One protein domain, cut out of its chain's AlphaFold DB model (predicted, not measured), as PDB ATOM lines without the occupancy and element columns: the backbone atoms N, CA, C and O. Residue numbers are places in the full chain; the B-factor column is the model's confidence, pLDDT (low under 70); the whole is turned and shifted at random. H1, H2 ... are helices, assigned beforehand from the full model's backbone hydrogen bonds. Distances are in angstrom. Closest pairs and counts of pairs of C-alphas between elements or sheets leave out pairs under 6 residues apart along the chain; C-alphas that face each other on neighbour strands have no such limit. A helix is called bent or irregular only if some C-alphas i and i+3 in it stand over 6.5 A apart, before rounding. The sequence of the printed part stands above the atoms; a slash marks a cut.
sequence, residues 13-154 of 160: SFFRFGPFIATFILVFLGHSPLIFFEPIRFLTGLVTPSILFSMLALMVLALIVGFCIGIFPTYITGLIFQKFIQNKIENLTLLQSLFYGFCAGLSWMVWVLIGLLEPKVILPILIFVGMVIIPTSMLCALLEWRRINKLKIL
ATOM      1  N   SER A  13     -14.415  16.874  19.659       82.38
ATOM      2  CA  SER A  13     -14.224  15.489  20.093       82.38
ATOM      3  C   SER A  13     -14.468  15.305  21.594       82.38
ATOM      4  O   SER A  13     -15.078  14.311  21.983       82.38
ATOM      5  N   PHE A  14     -14.075  16.278  22.427       84.06
ATOM      6  CA  PHE A  14     -14.298  16.228  23.876       84.06
ATOM      7  C   PHE A  14     -15.787  16.313  24.217       84.06
ATOM      8  O   PHE A  14     -16.273  15.501  24.995       84.06
ATOM      9  N   PHE A  15     -16.533  17.224  23.590       83.56
ATOM     10  CA  PHE A  15     -17.971  17.360  23.856       83.56
ATOM     11  C   PHE A  15     -18.802  16.238  23.233       83.56
ATOM     12  O   PHE A  15     -19.761  15.764  23.834       83.56
ATOM     13  N   ARG A  16     -18.445  15.809  22.017       86.25
ATOM     14  CA  ARG A  16     -19.235  14.838  21.254       86.25
ATOM     15  C   ARG A  16     -19.016  13.409  21.722       86.25
ATOM     16  O   ARG A  16     -19.974  12.646  21.736       86.25
ATOM     17  N   PHE A  17     -17.779  13.035  22.050       89.88
ATOM     18  CA  PHE A  17     -17.430  11.655  22.397       89.88
ATOM     19  C   PHE A  17     -17.047  11.485  23.863       89.88
ATOM     20  O   PHE A  17     -17.248  10.403  24.403       89.88
ATOM     21  N   GLY A  18     -16.547  12.532  24.523       89.12
ATOM     22  CA  GLY A  18     -16.086  12.457  25.908       89.12
ATOM     23  C   GLY A  18     -17.111  11.859  26.870       89.12
ATOM     24  O   GLY A  18     -16.770  10.884  27.540       89.12
ATOM     25  N   PRO A  19     -18.362  12.357  26.929       92.06
ATOM     26  CA  PRO A  19     -19.366  11.812  27.839       92.06
ATOM     27  C   PRO A  19     -19.651  10.328  27.588       92.06
ATOM     28  O   PRO A  19     -19.754   9.555  28.537       92.06
ATOM     29  N   PHE A  20     -19.704   9.898  26.323       92.00
ATOM     30  CA  PHE A  20     -19.905   8.489  25.971       92.00
ATOM     31  C   PHE A  20     -18.721   7.613  26.394       92.00
ATOM     32  O   PHE A  20     -18.932   6.542  26.955       92.00
ATOM     33  N   ILE A  21     -17.488   8.077  26.167       92.12
ATOM     34  CA  ILE A  21     -16.267   7.367  26.574       92.12
ATOM     35  C   ILE A  21     -16.219   7.236  28.101       92.12
ATOM     36  O   ILE A  21     -16.030   6.134  28.610       92.12
ATOM     37  N   ALA A  22     -16.463   8.328  28.833       91.94
ATOM     38  CA  ALA A  22     -16.493   8.321  30.294       91.94
ATOM     39  C   ALA A  22     -17.572   7.372  30.840       91.94
ATOM     40  O   ALA A  22     -17.304   6.587  31.747       91.94
ATOM     41  N   THR A  23     -18.770   7.397  30.248       92.56
ATOM     42  CA  THR A  23     -19.880   6.507  30.622       92.56
ATOM     43  C   THR A  23     -19.522   5.046  30.395       92.56
ATOM     44  O   THR A  23     -19.729   4.217  31.277       92.56
ATOM     45  N   PHE A  24     -18.958   4.725  29.230       92.25
ATOM     46  CA  PHE A  24     -18.537   3.366  28.906       92.25
ATOM     47  C   PHE A  24     -17.506   2.848  29.915       92.25
ATOM     48  O   PHE A  24     -17.662   1.748  30.443       92.25
ATOM     49  N   ILE A  25     -16.501   3.666  30.236       92.44
ATOM     50  CA  ILE A  25     -15.482   3.326  31.231       92.44
ATOM     51  C   ILE A  25     -16.116   3.120  32.614       92.44
ATOM     52  O   ILE A  25     -15.818   2.125  33.267       92.44
ATOM     53  N   LEU A  26     -17.019   4.003  33.054       90.31
ATOM     54  CA  LEU A  26     -17.712   3.875  34.341       90.31
ATOM     55  C   LEU A  26     -18.537   2.588  34.439       90.31
ATOM     56  O   LEU A  26     -18.437   1.865  35.430       90.31
ATOM     57  N   VAL A  27     -19.332   2.282  33.410       91.00
ATOM     58  CA  VAL A  27     -20.151   1.061  33.367       91.00
ATOM     59  C   VAL A  27     -19.260  -0.178  33.366       91.00
ATOM     60  O   VAL A  27     -19.539  -1.127  34.104       91.00
ATOM     61  N   PHE A  28     -18.170  -0.162  32.594       90.12
ATOM     62  CA  PHE A  28     -17.203  -1.254  32.563       90.12
ATOM     63  C   PHE A  28     -16.538  -1.460  33.929       90.12
ATOM     64  O   PHE A  28     -16.499  -2.584  34.424       90.12
ATOM     65  N   LEU A  29     -16.083  -0.385  34.581       90.50
ATOM     66  CA  LEU A  29     -15.502  -0.446  35.924       90.50
ATOM     67  C   LEU A  29     -16.495  -1.002  36.946       90.50
ATOM     68  O   LEU A  29     -16.110  -1.855  37.741       90.50
ATOM     69  N   GLY A  30     -17.764  -0.589  36.888       87.62
ATOM     70  CA  GLY A  30     -18.811  -1.096  37.778       87.62
ATOM     71  C   GLY A  30     -19.088  -2.595  37.615       87.62
ATOM     72  O   GLY A  30     -19.339  -3.280  38.602       87.62
ATOM     73  N   HIS A  31     -18.988  -3.125  36.391       87.56
ATOM     74  CA  HIS A  31     -19.182  -4.557  36.122       87.56
ATOM     75  C   HIS A  31     -17.905  -5.389  36.270       87.56
ATOM     76  O   HIS A  31     -17.990  -6.608  36.426       87.56
ATOM     77  N   SER A  32     -16.729  -4.757  36.247       89.69
ATOM     78  CA  SER A  32     -15.444  -5.458  36.266       89.69
ATOM     79  C   SER A  32     -15.283  -6.444  37.433       89.69
ATOM     80  O   SER A  32     -14.841  -7.561  37.160       89.69
ATOM     81  N   PRO A  33     -15.707  -6.163  38.687       89.25
ATOM     82  CA  PRO A  33     -15.541  -7.135  39.765       89.25
ATOM     83  C   PRO A  33     -16.362  -8.403  39.524       89.25
ATOM     84  O   PRO A  33     -15.883  -9.509  39.746       89.25
ATOM     85  N   LEU A  34     -17.582  -8.251  39.011       86.88
ATOM     86  CA  LEU A  34     -18.468  -9.373  38.720       86.88
ATOM     87  C   LEU A  34     -17.932 -10.217  37.552       86.88
ATOM     88  O   LEU A  34     -17.972 -11.442  37.609       86.88
ATOM     89  N   ILE A  35     -17.389  -9.564  36.519       88.12
ATOM     90  CA  ILE A  35     -16.812 -10.231  35.343       88.12
ATOM     91  C   ILE A  35     -15.541 -11.007  35.712       88.12
ATOM     92  O   ILE A  35     -15.371 -12.140  35.265       88.12
ATOM     93  N   PHE A  36     -14.649 -10.411  36.510       90.94
ATOM     94  CA  PHE A  36     -13.340 -11.002  36.800       90.94
ATOM     95  C   PHE A  36     -13.342 -11.963  37.995       90.94
ATOM     96  O   PHE A  36     -12.624 -12.960  37.947       90.94
ATOM     97  N   PHE A  37     -14.127 -11.704  39.046       92.56
ATOM     98  CA  PHE A  37     -14.107 -12.523  40.267       92.56
ATOM     99  C   PHE A  37     -15.252 -13.542  40.346       92.56
ATOM    100  O   PHE A  37     -15.072 -14.596  40.950       92.56
ATOM    101  N   GLU A  38     -16.406 -13.285  39.715       91.38
ATOM    102  CA  GLU A  38     -17.572 -14.188  39.748       91.38
ATOM    103  C   GLU A  38     -18.185 -14.441  38.347       91.38
ATOM    104  O   GLU A  38     -19.397 -14.277  38.150       91.38
ATOM    105  N   PRO A  39     -17.395 -14.894  37.350       89.25
ATOM    106  CA  PRO A  39     -17.840 -14.984  35.955       89.25
ATOM    107  C   PRO A  39     -19.039 -15.921  35.761       89.25
ATOM    108  O   PRO A  39     -19.930 -15.640  34.960       89.25
ATOM    109  N   ILE A  40     -19.107 -17.017  36.526       92.12
ATOM    110  CA  ILE A  40     -20.234 -17.960  36.470       92.12
ATOM    111  C   ILE A  40     -21.528 -17.289  36.932       92.12
ATOM    112  O   ILE A  40     -22.569 -17.465  36.308       92.12
ATOM    113  N   ARG A  41     -21.478 -16.472  37.988       87.62
ATOM    114  CA  ARG A  41     -22.656 -15.755  38.487       87.62
ATOM    115  C   ARG A  41     -23.143 -14.716  37.481       87.62
ATOM    116  O   ARG A  41     -24.351 -14.587  37.291       87.62
ATOM    117  N   PHE A  42     -22.220 -14.023  36.813       87.69
ATOM    118  CA  PHE A  42     -22.549 -13.106  35.723       87.69
ATOM    119  C   PHE A  42     -23.259 -13.825  34.566       87.69
ATOM    120  O   PHE A  42     -24.334 -13.400  34.145       87.69
ATOM    121  N   LEU A  43     -22.707 -14.954  34.104       89.38
ATOM    122  CA  LEU A  43     -23.286 -15.765  33.025       89.38
ATOM    123  C   LEU A  43     -24.668 -16.323  33.386       89.38
ATOM    124  O   LEU A  43     -25.594 -16.242  32.582       89.38
ATOM    125  N   THR A  44     -24.850 -16.832  34.606       89.38
ATOM    126  CA  THR A  44     -26.163 -17.313  35.068       89.38
ATOM    127  C   THR A  44     -27.179 -16.169  35.169       89.38
ATOM    128  O   THR A  44     -28.357 -16.350  34.850       89.38
ATOM    129  N   GLY A  45     -26.728 -14.967  35.547       86.25
ATOM    130  CA  GLY A  45     -27.546 -13.752  35.547       86.25
ATOM    131  C   GLY A  45     -28.029 -13.339  34.153       86.25
ATOM    132  O   GLY A  45     -29.170 -12.908  34.016       86.25
ATOM    133  N   LEU A  46     -27.210 -13.545  33.114       86.94
ATOM    134  CA  LEU A  46     -27.560 -13.276  31.710       86.94
ATOM    135  C   LEU A  46     -28.655 -14.203  31.162       86.94
ATOM    136  O   LEU A  46     -29.361 -13.821  30.234       86.94
ATOM    137  N   VAL A  47     -28.806 -15.410  31.710       92.06
ATOM    138  CA  VAL A  47     -29.806 -16.390  31.238       92.06
ATOM    139  C   VAL A  47     -31.092 -16.343  32.073       92.06
ATOM    140  O   VAL A  47     -32.149 -16.757  31.604       92.06
ATOM    141  N   THR A  48     -31.039 -15.805  33.295       92.44
ATOM    142  CA  THR A  48     -32.193 -15.739  34.207       92.44
ATOM    143  C   THR A  48     -33.030 -14.477  33.937       92.44
ATOM    144  O   THR A  48     -32.568 -13.381  34.261       92.44
ATOM    145  N   PRO A  49     -34.275 -14.570  33.420       89.00
ATOM    146  CA  PRO A  49     -35.017 -13.397  32.937       89.00
ATOM    147  C   PRO A  49     -35.267 -12.317  33.998       89.00
ATOM    148  O   PRO A  49     -35.129 -11.129  33.715       89.00
ATOM    149  N   SER A  50     -35.587 -12.708  35.234       91.25
ATOM    150  CA  SER A  50     -35.829 -11.767  36.338       91.25
ATOM    151  C   SER A  50     -34.593 -10.934  36.691       91.25
ATOM    152  O   SER A  50     -34.713  -9.756  37.028       91.25
ATOM    153  N   ILE A  51     -33.403 -11.528  36.575       87.81
ATOM    154  CA  ILE A  51     -32.122 -10.858  36.809       87.81
ATOM    155  C   ILE A  51     -31.765 -10.004  35.592       87.81
ATOM    156  O   ILE A  51     -31.424  -8.834  35.754       87.81
ATOM    157  N   LEU A  52     -31.923 -10.547  34.381       88.94
ATOM    158  CA  LEU A  52     -31.622  -9.856  33.130       88.94
ATOM    159  C   LEU A  52     -32.396  -8.539  32.989       88.94
ATOM    160  O   LEU A  52     -31.784  -7.516  32.689       88.94
ATOM    161  N   PHE A  53     -33.709  -8.523  33.250       90.19
ATOM    162  CA  PHE A  53     -34.496  -7.285  33.147       90.19
ATOM    163  C   PHE A  53     -34.072  -6.231  34.176       90.19
ATOM    164  O   PHE A  53     -33.991  -5.049  33.842       90.19
ATOM    165  N   SER A  54     -33.746  -6.653  35.402       88.62
ATOM    166  CA  SER A  54     -33.241  -5.753  36.444       88.62
ATOM    167  C   SER A  54     -31.867  -5.174  36.081       88.62
ATOM    168  O   SER A  54     -31.659  -3.963  36.158       88.62
ATOM    169  N   MET A  55     -30.947  -6.016  35.589       87.31
ATOM    170  CA  MET A  55     -29.628  -5.578  35.118       87.31
ATOM    171  C   MET A  55     -29.739  -4.626  33.925       87.31
ATOM    172  O   MET A  55     -29.047  -3.612  33.897       87.31
ATOM    173  N   LEU A  56     -30.636  -4.899  32.970       87.94
ATOM    174  CA  LEU A  56     -30.869  -4.022  31.822       87.94
ATOM    175  C   LEU A  56     -31.400  -2.650  32.264       87.94
ATOM    176  O   LEU A  56     -30.903  -1.625  31.803       87.94
ATOM    177  N   ALA A  57     -32.370  -2.615  33.185       89.44
ATOM    178  CA  ALA A  57     -32.924  -1.369  33.713       89.44
ATOM    179  C   ALA A  57     -31.860  -0.534  34.445       89.44
ATOM    180  O   ALA A  57     -31.720   0.664  34.184       89.44
ATOM    181  N   LEU A  58     -31.060  -1.175  35.304       88.25
ATOM    182  CA  LEU A  58     -29.933  -0.526  35.975       88.25
ATOM    183  C   LEU A  58     -28.866  -0.061  34.983       88.25
ATOM    184  O   LEU A  58     -28.291   1.004  35.181       88.25
ATOM    185  N   MET A  59     -28.630  -0.802  33.898       88.44
ATOM    186  CA  MET A  59     -27.691  -0.401  32.852       88.44
ATOM    187  C   MET A  59     -28.184   0.837  32.099       88.44
ATOM    188  O   MET A  59     -27.404   1.763  31.900       88.44
ATOM    189  N   VAL A  60     -29.470   0.913  31.741       90.81
ATOM    190  CA  VAL A  60     -30.055   2.119  31.126       90.81
ATOM    191  C   VAL A  60     -29.938   3.320  32.067       90.81
ATOM    192  O   VAL A  60     -29.507   4.392  31.643       90.81
ATOM    193  N   LEU A  61     -30.248   3.137  33.354       90.75
ATOM    194  CA  LEU A  61     -30.089   4.193  34.352       90.75
ATOM    195  C   LEU A  61     -28.619   4.625  34.488       90.75
ATOM    196  O   LEU A  61     -28.327   5.819  34.481       90.75
ATOM    197  N   ALA A  62     -27.693   3.667  34.556       88.38
ATOM    198  CA  ALA A  62     -26.259   3.924  34.645       88.38
ATOM    199  C   ALA A  62     -25.719   4.641  33.401       88.38
ATOM    200  O   ALA A  62     -24.844   5.491  33.532       88.38
ATOM    201  N   LEU A  63     -26.260   4.358  32.210       89.94
ATOM    202  CA  LEU A  63     -25.921   5.083  30.987       89.94
ATOM    203  C   LEU A  63     -26.352   6.551  31.071       89.94
ATOM    204  O   LEU A  63     -25.554   7.430  30.758       89.94
ATOM    205  N   ILE A  64     -27.577   6.831  31.529       91.81
ATOM    206  CA  ILE A  64     -28.081   8.207  31.675       91.81
ATOM    207  C   ILE A  64     -27.259   8.965  32.722       91.81
ATOM    208  O   ILE A  64     -26.725  10.039  32.443       91.81
ATOM    209  N   VAL A  65     -27.114   8.387  33.917       90.06
ATOM    210  CA  VAL A  65     -26.387   9.009  35.032       90.06
ATOM    211  C   VAL A  65     -24.910   9.183  34.685       90.06
ATOM    212  O   VAL A  65     -24.359  10.265  34.878       90.06
ATOM    213  N   GLY A  66     -24.274   8.154  34.123       88.69
ATOM    214  CA  GLY A  66     -22.880   8.205  33.690       88.69
ATOM    215  C   GLY A  66     -22.648   9.256  32.608       88.69
ATOM    216  O   GLY A  66     -21.660   9.984  32.683       88.69
ATOM    217  N   PHE A  67     -23.589   9.417  31.672       90.38
ATOM    218  CA  PHE A  67     -23.509  10.455  30.647       90.38
ATOM    219  C   PHE A  67     -23.581  11.847  31.272       90.38
ATOM    220  O   PHE A  67     -22.708  12.674  31.012       90.38
ATOM    221  N   CYS A  68     -24.553  12.090  32.158       90.62
ATOM    222  CA  CYS A  68     -24.676  13.354  32.886       90.62
ATOM    223  C   CYS A  68     -23.413  13.683  33.697       90.62
ATOM    224  O   CYS A  68     -22.903  14.801  33.609       90.62
ATOM    225  N   ILE A  69     -22.878  12.704  34.434       89.38
ATOM    226  CA  ILE A  69     -21.637  12.858  35.209       89.38
ATOM    227  C   ILE A  69     -20.444  13.102  34.282       89.38
ATOM    228  O   ILE A  69     -19.568  13.882  34.634       89.38
ATOM    229  N   GLY A  70     -20.405  12.474  33.104       88.00
ATOM    230  CA  GLY A  70     -19.323  12.598  32.129       88.00
ATOM    231  C   GLY A  70     -19.278  13.943  31.398       88.00
ATOM    232  O   GLY A  70     -18.192  14.378  31.009       88.00
ATOM    233  N   ILE A  71     -20.411  14.641  31.239       90.00
ATOM    234  CA  ILE A  71     -20.474  15.961  30.577       90.00
ATOM    235  C   ILE A  71     -19.575  16.978  31.275       90.00
ATOM    236  O   ILE A  71     -18.764  17.630  30.624       90.00
ATOM    237  N   PHE A  72     -19.693  17.110  32.594       89.06
ATOM    238  CA  PHE A  72     -18.956  18.126  33.340       89.06
ATOM    239  C   PHE A  72     -17.424  18.001  33.208       89.06
ATOM    240  O   PHE A  72     -16.785  18.966  32.777       89.06
ATOM    241  N   PRO A  73     -16.800  16.838  33.494       88.06
ATOM    242  CA  PRO A  73     -15.362  16.700  33.387       88.06
ATOM    243  C   PRO A  73     -14.883  16.817  31.947       88.06
ATOM    244  O   PRO A  73     -13.866  17.457  31.693       88.06
ATOM    245  N   THR A  74     -15.618  16.270  30.978       90.12
ATOM    246  CA  THR A  74     -15.218  16.351  29.564       90.12
ATOM    247  C   THR A  74     -15.300  17.777  29.032       90.12
ATOM    248  O   THR A  74     -14.408  18.190  28.289       90.12
ATOM    249  N   TYR A  75     -16.283  18.560  29.490       89.56
ATOM    250  CA  TYR A  75     -16.422  19.970  29.142       89.56
ATOM    251  C   TYR A  75     -15.223  20.794  29.621       89.56
ATOM    252  O   TYR A  75     -14.540  21.442  28.825       89.56
ATOM    253  N   ILE A  76     -14.918  20.716  30.918       89.75
ATOM    254  CA  ILE A  76     -13.810  21.467  31.523       89.75
ATOM    255  C   ILE A  76     -12.464  21.013  30.948       89.75
ATOM    256  O   ILE A  76     -11.637  21.848  30.584       89.75
ATOM    257  N   THR A  77     -12.253  19.703  30.802       90.31
ATOM    258  CA  THR A  77     -10.993  19.170  30.256       90.31
ATOM    259  C   THR A  77     -10.809  19.564  28.792       90.31
ATOM    260  O   THR A  77      -9.691  19.864  28.385       90.31
ATOM    261  N   GLY A  78     -11.899  19.644  28.019       88.75
ATOM    262  CA  GLY A  78     -11.887  20.196  26.666       88.75
ATOM    263  C   GLY A  78     -11.426  21.654  26.651       88.75
ATOM    264  O   GLY A  78     -10.498  21.988  25.920       88.75
ATOM    265  N   LEU A  79     -11.992  22.513  27.505       88.62
ATOM    266  CA  LEU A  79     -11.573  23.919  27.600       88.62
ATOM    267  C   LEU A  79     -10.097  24.075  27.983       88.62
ATOM    268  O   LEU A  79      -9.396  24.921  27.425       88.62
ATOM    269  N   ILE A  80      -9.618  23.254  28.920       88.06
ATOM    270  CA  ILE A  80      -8.206  23.207  29.316       88.06
ATOM    271  C   ILE A  80      -7.353  22.812  28.109       88.06
ATOM    272  O   ILE A  80      -6.440  23.545  27.730       88.06
ATOM    273  N   PHE A  81      -7.694  21.705  27.450       87.69
ATOM    274  CA  PHE A  81      -6.991  21.214  26.266       87.69
ATOM    275  C   PHE A  81      -6.922  22.278  25.159       87.69
ATOM    276  O   PHE A  81      -5.854  22.528  24.600       87.69
ATOM    277  N   GLN A  82      -8.033  22.971  24.896       85.31
ATOM    278  CA  GLN A  82      -8.082  24.056  23.922       85.31
ATOM    279  C   GLN A  82      -7.118  25.185  24.292       85.31
ATOM    280  O   GLN A  82      -6.255  25.534  23.491       85.31
ATOM    281  N   LYS A  83      -7.191  25.710  25.520       83.81
ATOM    282  CA  LYS A  83      -6.321  26.816  25.951       83.81
ATOM    283  C   LYS A  83      -4.834  26.484  25.843       83.81
ATOM    284  O   LYS A  83      -4.046  27.356  25.489       83.81
ATOM    285  N   PHE A  84      -4.447  25.244  26.133       80.25
ATOM    286  CA  PHE A  84      -3.038  24.852  26.118       80.25
ATOM    287  C   PHE A  84      -2.510  24.474  24.725       80.25
ATOM    288  O   PHE A  84      -1.307  24.585  24.487       80.25
ATOM    289  N   ILE A  85      -3.370  24.005  23.811       75.81
ATOM    290  CA  ILE A  85      -2.912  23.256  22.628       75.81
ATOM    291  C   ILE A  85      -3.510  23.788  21.324       75.81
ATOM    292  O   ILE A  85      -2.976  23.458  20.271       75.81
ATOM    293  N   GLN A  86      -4.526  24.662  21.341       68.88
ATOM    294  CA  GLN A  86      -5.210  25.170  20.135       68.88
ATOM    295  C   GLN A  86      -4.251  25.611  19.013       68.88
ATOM    296  O   GLN A  86      -4.507  25.315  17.853       68.88
ATOM    297  N   ASN A  87      -3.101  26.202  19.349       69.31
ATOM    298  CA  ASN A  87      -2.128  26.692  18.363       69.31
ATOM    299  C   ASN A  87      -1.035  25.673  17.976       69.31
ATOM    300  O   ASN A  87      -0.134  25.991  17.205       69.31
ATOM    301  N   LYS A  88      -1.052  24.471  18.558       74.44
ATOM    302  CA  LYS A  88      -0.006  23.447  18.405       74.44
ATOM    303  C   LYS A  88      -0.534  22.115  17.861       74.44
ATOM    304  O   LYS A  88       0.288  21.354  17.357       74.44
ATOM    305  N   ILE A  89      -1.851  21.826  17.924       73.19
ATOM    306  CA  ILE A  89      -2.450  20.519  17.517       73.19
ATOM    307  C   ILE A  89      -1.979  20.078  16.135       73.19
ATOM    308  O   ILE A  89      -1.664  18.912  15.915       73.19
ATOM    309  N   GLU A  90      -1.886  21.031  15.227       71.69
ATOM    310  CA  GLU A  90      -1.558  20.813  13.831       71.69
ATOM    311  C   GLU A  90      -0.182  20.187  13.571       71.69
ATOM    312  O   GLU A  90      -0.029  19.468  12.584       71.69
ATOM    313  N   ASN A  91       0.800  20.432  14.437       78.81
ATOM    314  CA  ASN A  91       2.175  19.951  14.261       78.81
ATOM    315  C   ASN A  91       2.550  18.870  15.279       78.81
ATOM    316  O   ASN A  91       3.717  18.502  15.407       78.81
ATOM    317  N   LEU A  92       1.568  18.378  16.033       83.94
ATOM    318  CA  LEU A  92       1.797  17.405  17.087       83.94
ATOM    319  C   LEU A  92       1.894  15.991  16.518       83.94
ATOM    320  O   LEU A  92       1.150  15.602  15.617       83.94
ATOM    321  N   THR A  93       2.800  15.188  17.071       87.31
ATOM    322  CA  THR A  93       2.813  13.741  16.829       87.31
ATOM    323  C   THR A  93       1.721  13.050  17.649       87.31
ATOM    324  O   THR A  93       1.205  13.603  18.623       87.31
ATOM    325  N   LEU A  94       1.387  11.804  17.295       85.88
ATOM    326  CA  LEU A  94       0.409  10.997  18.035       85.88
ATOM    327  C   LEU A  94       0.762  10.903  19.527       85.88
ATOM    328  O   LEU A  94      -0.095  11.124  20.383       85.88
ATOM    329  N   LEU A  95       2.030  10.613  19.840       88.62
ATOM    330  CA  LEU A  95       2.505  10.485  21.219       88.62
ATOM    331  C   LEU A  95       2.359  11.802  21.983       88.62
ATOM    332  O   LEU A  95       1.898  11.807  23.123       88.62
ATOM    333  N   GLN A  96       2.701  12.923  21.345       88.06
ATOM    334  CA  GLN A  96       2.548  14.231  21.968       88.06
ATOM    335  C   GLN A  96       1.068  14.542  22.215       88.06
ATOM    336  O   GLN A  96       0.724  14.966  23.311       88.06
ATOM    337  N   SER A  97       0.171  14.256  21.262       87.62
ATOM    338  CA  SER A  97      -1.274  14.432  21.460       87.62
ATOM    339  C   SER A  97      -1.801  13.651  22.668       87.62
ATOM    340  O   SER A  97      -2.601  14.185  23.437       87.62
ATOM    341  N   LEU A  98      -1.359  12.402  22.852       90.00
ATOM    342  CA  LEU A  98      -1.722  11.604  24.025       90.00
ATOM    343  C   LEU A  98      -1.168  12.213  25.315       90.00
ATOM    344  O   LEU A  98      -1.905  12.331  26.291       90.00
ATOM    345  N   PHE A  99       0.098  12.640  25.309       91.06
ATOM    346  CA  PHE A  99       0.736  13.280  26.460       91.06
ATOM    347  C   PHE A  99       0.004  14.558  26.882       91.06
ATOM    348  O   PHE A  99      -0.271  14.767  28.059       91.06
ATOM    349  N   TYR A 100      -0.402  15.381  25.921       89.81
ATOM    350  CA  TYR A 100      -1.193  16.569  26.205       89.81
ATOM    351  C   TYR A 100      -2.588  16.243  26.759       89.81
ATOM    352  O   TYR A 100      -3.054  16.918  27.678       89.81
ATOM    353  N   GLY A 101      -3.244  15.197  26.245       90.75
ATOM    354  CA  GLY A 101      -4.491  14.686  26.820       90.75
ATOM    355  C   GLY A 101      -4.311  14.204  28.263       90.75
ATOM    356  O   GLY A 101      -5.153  14.486  29.116       90.75
ATOM    357  N   PHE A 102      -3.187  13.551  28.560       93.06
ATOM    358  CA  PHE A 102      -2.806  13.143  29.912       93.06
ATOM    359  C   PHE A 102      -2.586  14.352  30.835       93.06
ATOM    360  O   PHE A 102      -3.186  14.412  31.907       93.06
ATOM    361  N   CYS A 103      -1.823  15.363  30.406       92.06
ATOM    362  CA  CYS A 103      -1.631  16.605  31.164       92.06
ATOM    363  C   CYS A 103      -2.952  17.340  31.430       92.06
ATOM    364  O   CYS A 103      -3.173  17.830  32.537       92.06
ATOM    365  N   ALA A 104      -3.853  17.384  30.443       91.44
ATOM    366  CA  ALA A 104      -5.183  17.956  30.626       91.44
ATOM    367  C   ALA A 104      -5.988  17.174  31.678       91.44
ATOM    368  O   ALA A 104      -6.629  17.787  32.527       91.44
ATOM    369  N   GLY A 105      -5.907  15.840  31.685       90.12
ATOM    370  CA  GLY A 105      -6.530  15.003  32.715       90.12
ATOM    371  C   GLY A 105      -5.930  15.217  34.110       90.12
ATOM    372  O   GLY A 105      -6.669  15.326  35.085       90.12
ATOM    373  N   LEU A 106      -4.604  15.378  34.208       92.38
ATOM    374  CA  LEU A 106      -3.907  15.649  35.470       92.38
ATOM    375  C   LEU A 106      -4.312  16.968  36.134       92.38
ATOM    376  O   LEU A 106      -4.138  17.103  37.342       92.38
ATOM    377  N   SER A 107      -4.892  17.919  35.399       91.94
ATOM    378  CA  SER A 107      -5.433  19.146  36.003       91.94
ATOM    379  C   SER A 107      -6.471  18.860  37.101       91.94
ATOM    380  O   SER A 107      -6.615  19.643  38.037       91.94
ATOM    381  N   TRP A 108      -7.127  17.696  37.049       90.94
ATOM    382  CA  TRP A 108      -8.085  17.246  38.054       90.94
ATOM    383  C   TRP A 108      -7.453  16.744  39.352       90.94
ATOM    384  O   TRP A 108      -8.167  16.576  40.341       90.94
ATOM    385  N   MET A 109      -6.130  16.572  39.404       88.88
ATOM    386  CA  MET A 109      -5.422  16.210  40.638       88.88
ATOM    387  C   MET A 109      -5.575  17.270  41.736       88.88
ATOM    388  O   MET A 109      -5.421  16.949  42.911       88.88
ATOM    389  N   VAL A 110      -5.959  18.506  41.393       89.62
ATOM    390  CA  VAL A 110      -6.321  19.527  42.391       89.62
ATOM    391  C   VAL A 110      -7.452  19.054  43.313       89.62
ATOM    392  O   VAL A 110      -7.413  19.306  44.514       89.62
ATOM    393  N   TRP A 111      -8.414  18.288  42.793       87.06
ATOM    394  CA  TRP A 111      -9.503  17.727  43.595       87.06
ATOM    395  C   TRP A 111      -9.031  16.595  44.505       87.06
ATOM    396  O   TRP A 111      -9.544  16.446  45.610       87.06
ATOM    397  N   VAL A 112      -8.018  15.835  44.078       87.88
ATOM    398  CA  VAL A 112      -7.363  14.828  44.927       87.88
ATOM    399  C   VAL A 112      -6.649  15.509  46.096       87.88
ATOM    400  O   VAL A 112      -6.759  15.042  47.227       87.88
ATOM    401  N   LEU A 113      -5.978  16.641  45.847       87.62
ATOM    402  CA  LEU A 113      -5.318  17.429  46.893       87.62
ATOM    403  C   LEU A 113      -6.322  17.976  47.917       87.62
ATOM    404  O   LEU A 113      -6.067  17.893  49.112       87.62
ATOM    405  N   ILE A 114      -7.481  18.472  47.472       86.44
ATOM    406  CA  ILE A 114      -8.567  18.896  48.377       86.44
ATOM    407  C   ILE A 114      -9.131  17.691  49.151       86.44
ATOM    408  O   ILE A 114      -9.447  17.795  50.332       86.44
ATOM    409  N   GLY A 115      -9.203  16.519  48.517       83.62
ATOM    410  CA  GLY A 115      -9.627  15.274  49.157       83.62
ATOM    411  C   GLY A 115      -8.712  14.790  50.288       83.62
ATOM    412  O   GLY A 115      -9.152  13.968  51.086       83.62
ATOM    413  N   LEU A 116      -7.480  15.307  50.417       87.62
ATOM    414  CA  LEU A 116      -6.593  14.988  51.547       87.62
ATOM    415  C   LEU A 116      -7.162  15.434  52.899       87.62
ATOM    416  O   LEU A 116      -6.772  14.872  53.920       87.62
ATOM    417  N   LEU A 117      -8.084  16.404  52.912       89.88
ATOM    418  CA  LEU A 117      -8.761  16.814  54.142       89.88
ATOM    419  C   LEU A 117      -9.711  15.735  54.678       89.88
ATOM    420  O   LEU A 117      -9.942  15.691  55.880       89.88
ATOM    421  N   GLU A 118     -10.219  14.850  53.814       89.69
ATOM    422  CA  GLU A 118     -11.224  13.859  54.188       89.69
ATOM    423  C   GLU A 118     -10.857  12.473  53.602       89.69
ATOM    424  O   GLU A 118     -11.163  12.157  52.447       89.69
ATOM    425  N   PRO A 119     -10.221  11.577  54.379       83.31
ATOM    426  CA  PRO A 119      -9.625  10.342  53.853       83.31
ATOM    427  C   PRO A 119     -10.646   9.355  53.266       83.31
ATOM    428  O   PRO A 119     -10.279   8.444  52.528       83.31
ATOM    429  N   LYS A 120     -11.940   9.529  53.551       89.19
ATOM    430  CA  LYS A 120     -13.013   8.699  52.983       89.19
ATOM    431  C   LYS A 120     -13.302   9.018  51.514       89.19
ATOM    432  O   LYS A 120     -13.765   8.137  50.794       89.19
ATOM    433  N   VAL A 121     -13.033  10.247  51.062       87.38
ATOM    434  CA  VAL A 121     -13.329  10.674  49.681       87.38
ATOM    435  C   VAL A 121     -12.102  10.650  48.774       87.38
ATOM    436  O   VAL A 121     -12.250  10.643  47.554       87.38
ATOM    437  N   ILE A 122     -10.891  10.573  49.332       91.56
ATOM    438  CA  ILE A 122      -9.667  10.597  48.525       91.56
ATOM    439  C   ILE A 122      -9.573   9.409  47.567       91.56
ATOM    440  O   ILE A 122      -9.281   9.594  46.388       91.56
ATOM    441  N   LEU A 123      -9.872   8.198  48.047       89.69
ATOM    442  CA  LEU A 123      -9.798   6.980  47.248       89.69
ATOM    443  C   LEU A 123     -10.785   7.000  46.065       89.69
ATOM    444  O   LEU A 123     -10.333   6.782  44.940       89.69
ATOM    445  N   PRO A 124     -12.091   7.295  46.245       89.81
ATOM    446  CA  PRO A 124     -13.010   7.361  45.111       89.81
ATOM    447  C   PRO A 124     -12.670   8.491  44.128       89.81
ATOM    448  O   PRO A 124     -12.771   8.273  42.922       89.81
ATOM    449  N   ILE A 125     -12.205   9.659  44.597       91.25
ATOM    450  CA  ILE A 125     -11.762  10.745  43.701       91.25
ATOM    451  C   ILE A 125     -10.535  10.307  42.897       91.25
ATOM    452  O   ILE A 125     -10.498  10.506  41.685       91.25
ATOM    453  N   LEU A 126      -9.549   9.676  43.539       92.50
ATOM    454  CA  LEU A 126      -8.341   9.195  42.871       92.50
ATOM    455  C   LEU A 126      -8.668   8.146  41.802       92.50
ATOM    456  O   LEU A 126      -8.155   8.231  40.687       92.50
ATOM    457  N   ILE A 127      -9.557   7.194  42.113       91.56
ATOM    458  CA  ILE A 127     -10.032   6.194  41.145       91.56
ATOM    459  C   ILE A 127     -10.752   6.884  39.986       91.56
ATOM    460  O   ILE A 127     -10.484   6.569  38.829       91.56
ATOM    461  N   PHE A 128     -11.625   7.855  40.263       91.56
ATOM    462  CA  PHE A 128     -12.348   8.578  39.219       91.56
ATOM    463  C   PHE A 128     -11.401   9.367  38.300       91.56
ATOM    464  O   PHE A 128     -11.500   9.278  37.075       91.56
ATOM    465  N   VAL A 129     -10.427  10.086  38.862       93.19
ATOM    466  CA  VAL A 129      -9.435  10.830  38.072       93.19
ATOM    467  C   VAL A 129      -8.553   9.879  37.262       93.19
ATOM    468  O   VAL A 129      -8.420  10.043  36.048       93.19
ATOM    469  N   GLY A 130      -7.989   8.862  37.916       92.75
ATOM    470  CA  GLY A 130      -7.034   7.934  37.312       92.75
ATOM    471  C   GLY A 130      -7.647   7.021  36.257       92.75
ATOM    472  O   GLY A 130      -7.077   6.849  35.183       92.75
ATOM    473  N   MET A 131      -8.820   6.456  36.546       93.44
ATOM    474  CA  MET A 131      -9.435   5.425  35.710       93.44
ATOM    475  C   MET A 131     -10.484   5.967  34.748       93.44
ATOM    476  O   MET A 131     -10.775   5.284  33.776       93.44
ATOM    477  N   VAL A 132     -11.055   7.156  34.982       93.38
ATOM    478  CA  VAL A 132     -12.100   7.725  34.111       93.38
ATOM    479  C   VAL A 132     -11.592   8.965  33.390       93.38
ATOM    480  O   VAL A 132     -11.572   8.983  32.159       93.38
ATOM    481  N   ILE A 133     -11.157   9.994  34.122       93.50
ATOM    482  CA  ILE A 133     -10.830  11.298  33.521       93.50
ATOM    483  C   ILE A 133      -9.611  11.200  32.603       93.50
ATOM    484  O   ILE A 133      -9.711  11.570  31.434       93.50
ATOM    485  N   ILE A 134      -8.488  10.681  33.105       94.38
ATOM    486  CA  ILE A 134      -7.234  10.574  32.344       94.38
ATOM    487  C   ILE A 134      -7.394   9.755  31.049       94.38
ATOM    488  O   ILE A 134      -7.055  10.265  29.978       94.38
ATOM    489  N   PRO A 135      -7.925   8.516  31.065       94.12
ATOM    490  CA  PRO A 135      -8.088   7.761  29.825       94.12
ATOM    491  C   PRO A 135      -9.089   8.421  28.874       94.12
ATOM    492  O   PRO A 135      -8.857   8.442  27.662       94.12
ATOM    493  N   THR A 136     -10.160   9.031  29.396       93.81
ATOM    494  CA  THR A 136     -11.118   9.771  28.561       93.81
ATOM    495  C   THR A 136     -10.454  10.959  27.870       93.81
ATOM    496  O   THR A 136     -10.639  11.144  26.667       93.81
ATOM    497  N   SER A 137      -9.653  11.753  28.587       93.12
ATOM    498  CA  SER A 137      -8.987  12.932  28.028       93.12
ATOM    499  C   SER A 137      -7.915  12.560  27.003       93.12
ATOM    500  O   SER A 137      -7.815  13.215  25.964       93.12
ATOM    501  N   MET A 138      -7.170  11.475  27.235       93.88
ATOM    502  CA  MET A 138      -6.222  10.919  26.263       93.88
ATOM    503  C   MET A 138      -6.921  10.461  24.977       93.88
ATOM    504  O   MET A 138      -6.481  10.812  23.881       93.88
ATOM    505  N   LEU A 139      -8.033   9.724  25.091       93.56
ATOM    506  CA  LEU A 139      -8.807   9.280  23.927       93.56
ATOM    507  C   LEU A 139      -9.430  10.459  23.172       93.56
ATOM    508  O   LEU A 139      -9.365  10.498  21.944       93.56
ATOM    509  N   CYS A 140      -9.979  11.447  23.881       91.88
ATOM    510  CA  CYS A 140     -10.531  12.651  23.259       91.88
ATOM    511  C   CYS A 140      -9.455  13.451  22.516       91.88
ATOM    512  O   CYS A 140      -9.691  13.870  21.383       91.88
ATOM    513  N   ALA A 141      -8.262  13.598  23.101       90.56
ATOM    514  CA  ALA A 141      -7.123  14.241  22.450       90.56
ATOM    515  C   ALA A 141      -6.694  13.493  21.180       90.56
ATOM    516  O   ALA A 141      -6.487  14.108  20.136       90.56
ATOM    517  N   LEU A 142      -6.622  12.158  21.239       91.00
ATOM    518  CA  LEU A 142      -6.296  11.325  20.082       91.00
ATOM    519  C   LEU A 142      -7.324  11.477  18.950       91.00
ATOM    520  O   LEU A 142      -6.947  11.570  17.779       91.00
ATOM    521  N   LEU A 143      -8.618  11.484  19.281       90.25
ATOM    522  CA  LEU A 143      -9.694  11.689  18.307       90.25
ATOM    523  C   LEU A 143      -9.613  13.078  17.669       90.25
ATOM    524  O   LEU A 143      -9.771  13.204  16.454       90.25
ATOM    525  N   GLU A 144      -9.304  14.093  18.471       88.38
ATOM    526  CA  GLU A 144      -9.150  15.474  18.021       88.38
ATOM    527  C   GLU A 144      -7.967  15.629  17.053       88.38
ATOM    528  O   GLU A 144      -8.117  16.171  15.957       88.38
ATOM    529  N   TRP A 145      -6.819  15.037  17.384       87.44
ATOM    530  CA  TRP A 145      -5.654  14.984  16.499       87.44
ATOM    531  C   TRP A 145      -5.945  14.243  15.187       87.44
ATOM    532  O   TRP A 145      -5.622  14.731  14.102       87.44
ATOM    533  N   ARG A 146      -6.634  13.092  15.250       87.25
ATOM    534  CA  ARG A 146      -7.052  12.353  14.044       87.25
ATOM    535  C   ARG A 146      -7.997  13.171  13.167       87.25
ATOM    536  O   ARG A 146      -7.897  13.091  11.943       87.25
ATOM    537  N   ARG A 147      -8.917  13.928  13.772       85.88
ATOM    538  CA  ARG A 147      -9.852  14.808  13.059       85.88
ATOM    539  C   ARG A 147      -9.094  15.868  12.265       85.88
ATOM    540  O   ARG A 147      -9.327  15.996  11.067       85.88
ATOM    541  N   ILE A 148      -8.163  16.567  12.912       82.19
ATOM    542  CA  ILE A 148      -7.380  17.639  12.284       82.19
ATOM    543  C   ILE A 148      -6.460  17.087  11.192       82.19
ATOM    544  O   ILE A 148      -6.449  17.619  10.086       82.19
ATOM    545  N   ASN A 149      -5.791  15.955  11.417       81.56
ATOM    546  CA  ASN A 149      -4.953  15.344  10.380       81.56
ATOM    547  C   ASN A 149      -5.743  14.877   9.156       81.56
ATOM    548  O   ASN A 149      -5.273  15.028   8.030       81.56
ATOM    549  N   LYS A 150      -6.959  14.347   9.340       82.69
ATOM    550  CA  LYS A 150      -7.837  14.030   8.203       82.69
ATOM    551  C   LYS A 150      -8.243  15.284   7.430       82.69
ATOM    552  O   LYS A 150      -8.268  15.243   6.205       82.69
ATOM    553  N   LEU A 151      -8.531  16.388   8.125       78.12
ATOM    554  CA  LEU A 151      -8.850  17.668   7.485       78.12
ATOM    555  C   LEU A 151      -7.663  18.209   6.677       78.12
ATOM    556  O   LEU A 151      -7.867  18.614   5.537       78.12
ATOM    557  N   LYS A 152      -6.436  18.118   7.208       72.06
ATOM    558  CA  LYS A 152      -5.205  18.496   6.490       72.06
ATOM    559  C   LYS A 152      -5.031  17.745   5.170       72.06
ATOM    560  O   LYS A 152      -4.664  18.345   4.169       72.06
ATOM    561  N   ILE A 153      -5.316  16.443   5.165       73.56
ATOM    562  CA  ILE A 153      -5.198  15.601   3.965       73.56
ATOM    563  C   ILE A 153      -6.286  15.942   2.932       73.56
ATOM    564  O   ILE A 153      -6.021  15.929   1.736       73.56
ATOM    565  N   LEU A 154      -7.513  16.236   3.381       72.06
ATOM    566  CA  LEU A 154      -8.677  16.437   2.504       72.06
ATOM    567  C   LEU A 154      -8.829  17.870   1.968       72.06
ATOM    568  O   LEU A 154      -9.486  18.060   0.948       72.06
TER     569      LEU A 154
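This is residues 13 to 154 of the 160 residues of an uncharacterized protein of Acinetobacter sp. ANC 3832 (UniProt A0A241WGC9). Two long helical parts cross: H1 and H3, running opposite ways and joined at one end by short H2, make one, and H6, with H4 and then H5 packed along it, makes the other. H6 crosses H1 and H3 toward the end away from H2, while H5 folds back into H6 as a hairpin at the far end of the second part. The 142 printed residues include six named helices in the order H1 to H6 and no named strand; the class is all helix. The whole is loose, with a radius of gyration of the C-alphas of 17.9 A, and flat, spanning 54 by 47 by 24 A.

H3, residues 49 to 85, is the longest helix by residues and has a kink of 31 degrees near residue 72. It touches H1, residues 13 to 37, at a steep tilt of 44 degrees, opposite ways; the closest C-alphas, of Pro 19 and Gly 70, are 4.4 A apart. H2, residues 39 to 47, touches both only at the corner, only just, with 3 pairs of C-alphas within 8 A each time; the closest C-alphas are those of Leu 34 and Phe 42, 6.3 A, and of Leu 46 and Leu 52, 5.5 A. H6, residues 119 to 154, touches H3 with residues 133 to 141 alone, closest at the C-alphas of Thr 77 and Ser 137, 6.9 A; they run the same way at a steep tilt of 68 degrees, only just short of about perpendicular. H6 also touches H1 at a steep tilt of 47 degrees, opposite ways, closest at the C-alphas of Phe 14 and Cys 140, 5.2 A. H4, residues 94 to 106, touches H6 at a shallow tilt of 33 degrees, only just short of steep, opposite ways; the C-alphas of Gly 101 and Met 138 are closest, 4.2 A. H4 is about perpendicular to H3, at 79 degrees, and they touch, closest at the C-alphas of Phe 81 and Ala 104, 5.7 A. H5, residues 109 to 115, forms a helical hairpin with H6 at a shallow tilt of 16 degrees, closest at the C-alphas of Gly 115 and Ile 122, 4.7 A. Helix packing is mostly crossed, only just, with 2 of 6 touching pairs at a shallow tilt. Every O i to N i+4 pair is within hydrogen-bond range in H2, H4 and H5; the counts are 17 of 21 in H1, 30 of 33 in H3 and 28 of 32 in H6.

H6 measures 51.7 A from first to last C-alpha, H3 49.8 A, H1 34.5 A and H4 18.6 A. H1 begins at C-alpha 13, (-14.224, 15.489, 20.093), and H6 ends at C-alpha 154, (-8.677, 16.437, 2.504). H1 is irregular, with C-alphas 16 and 19 7.2 A apart; H6 only just is, with C-alphas 120 and 123 6.8 A apart.

The C-alphas farthest apart, of Thr 48 and Asn 87, are 54.4 A apart. The printed part has no cut and no long link. Residues 36 to 41, of which 39 to 41 belong to H2, stand free. Mean pLDDT of the printed part is 88.1; residues 86 to 87 are under 70.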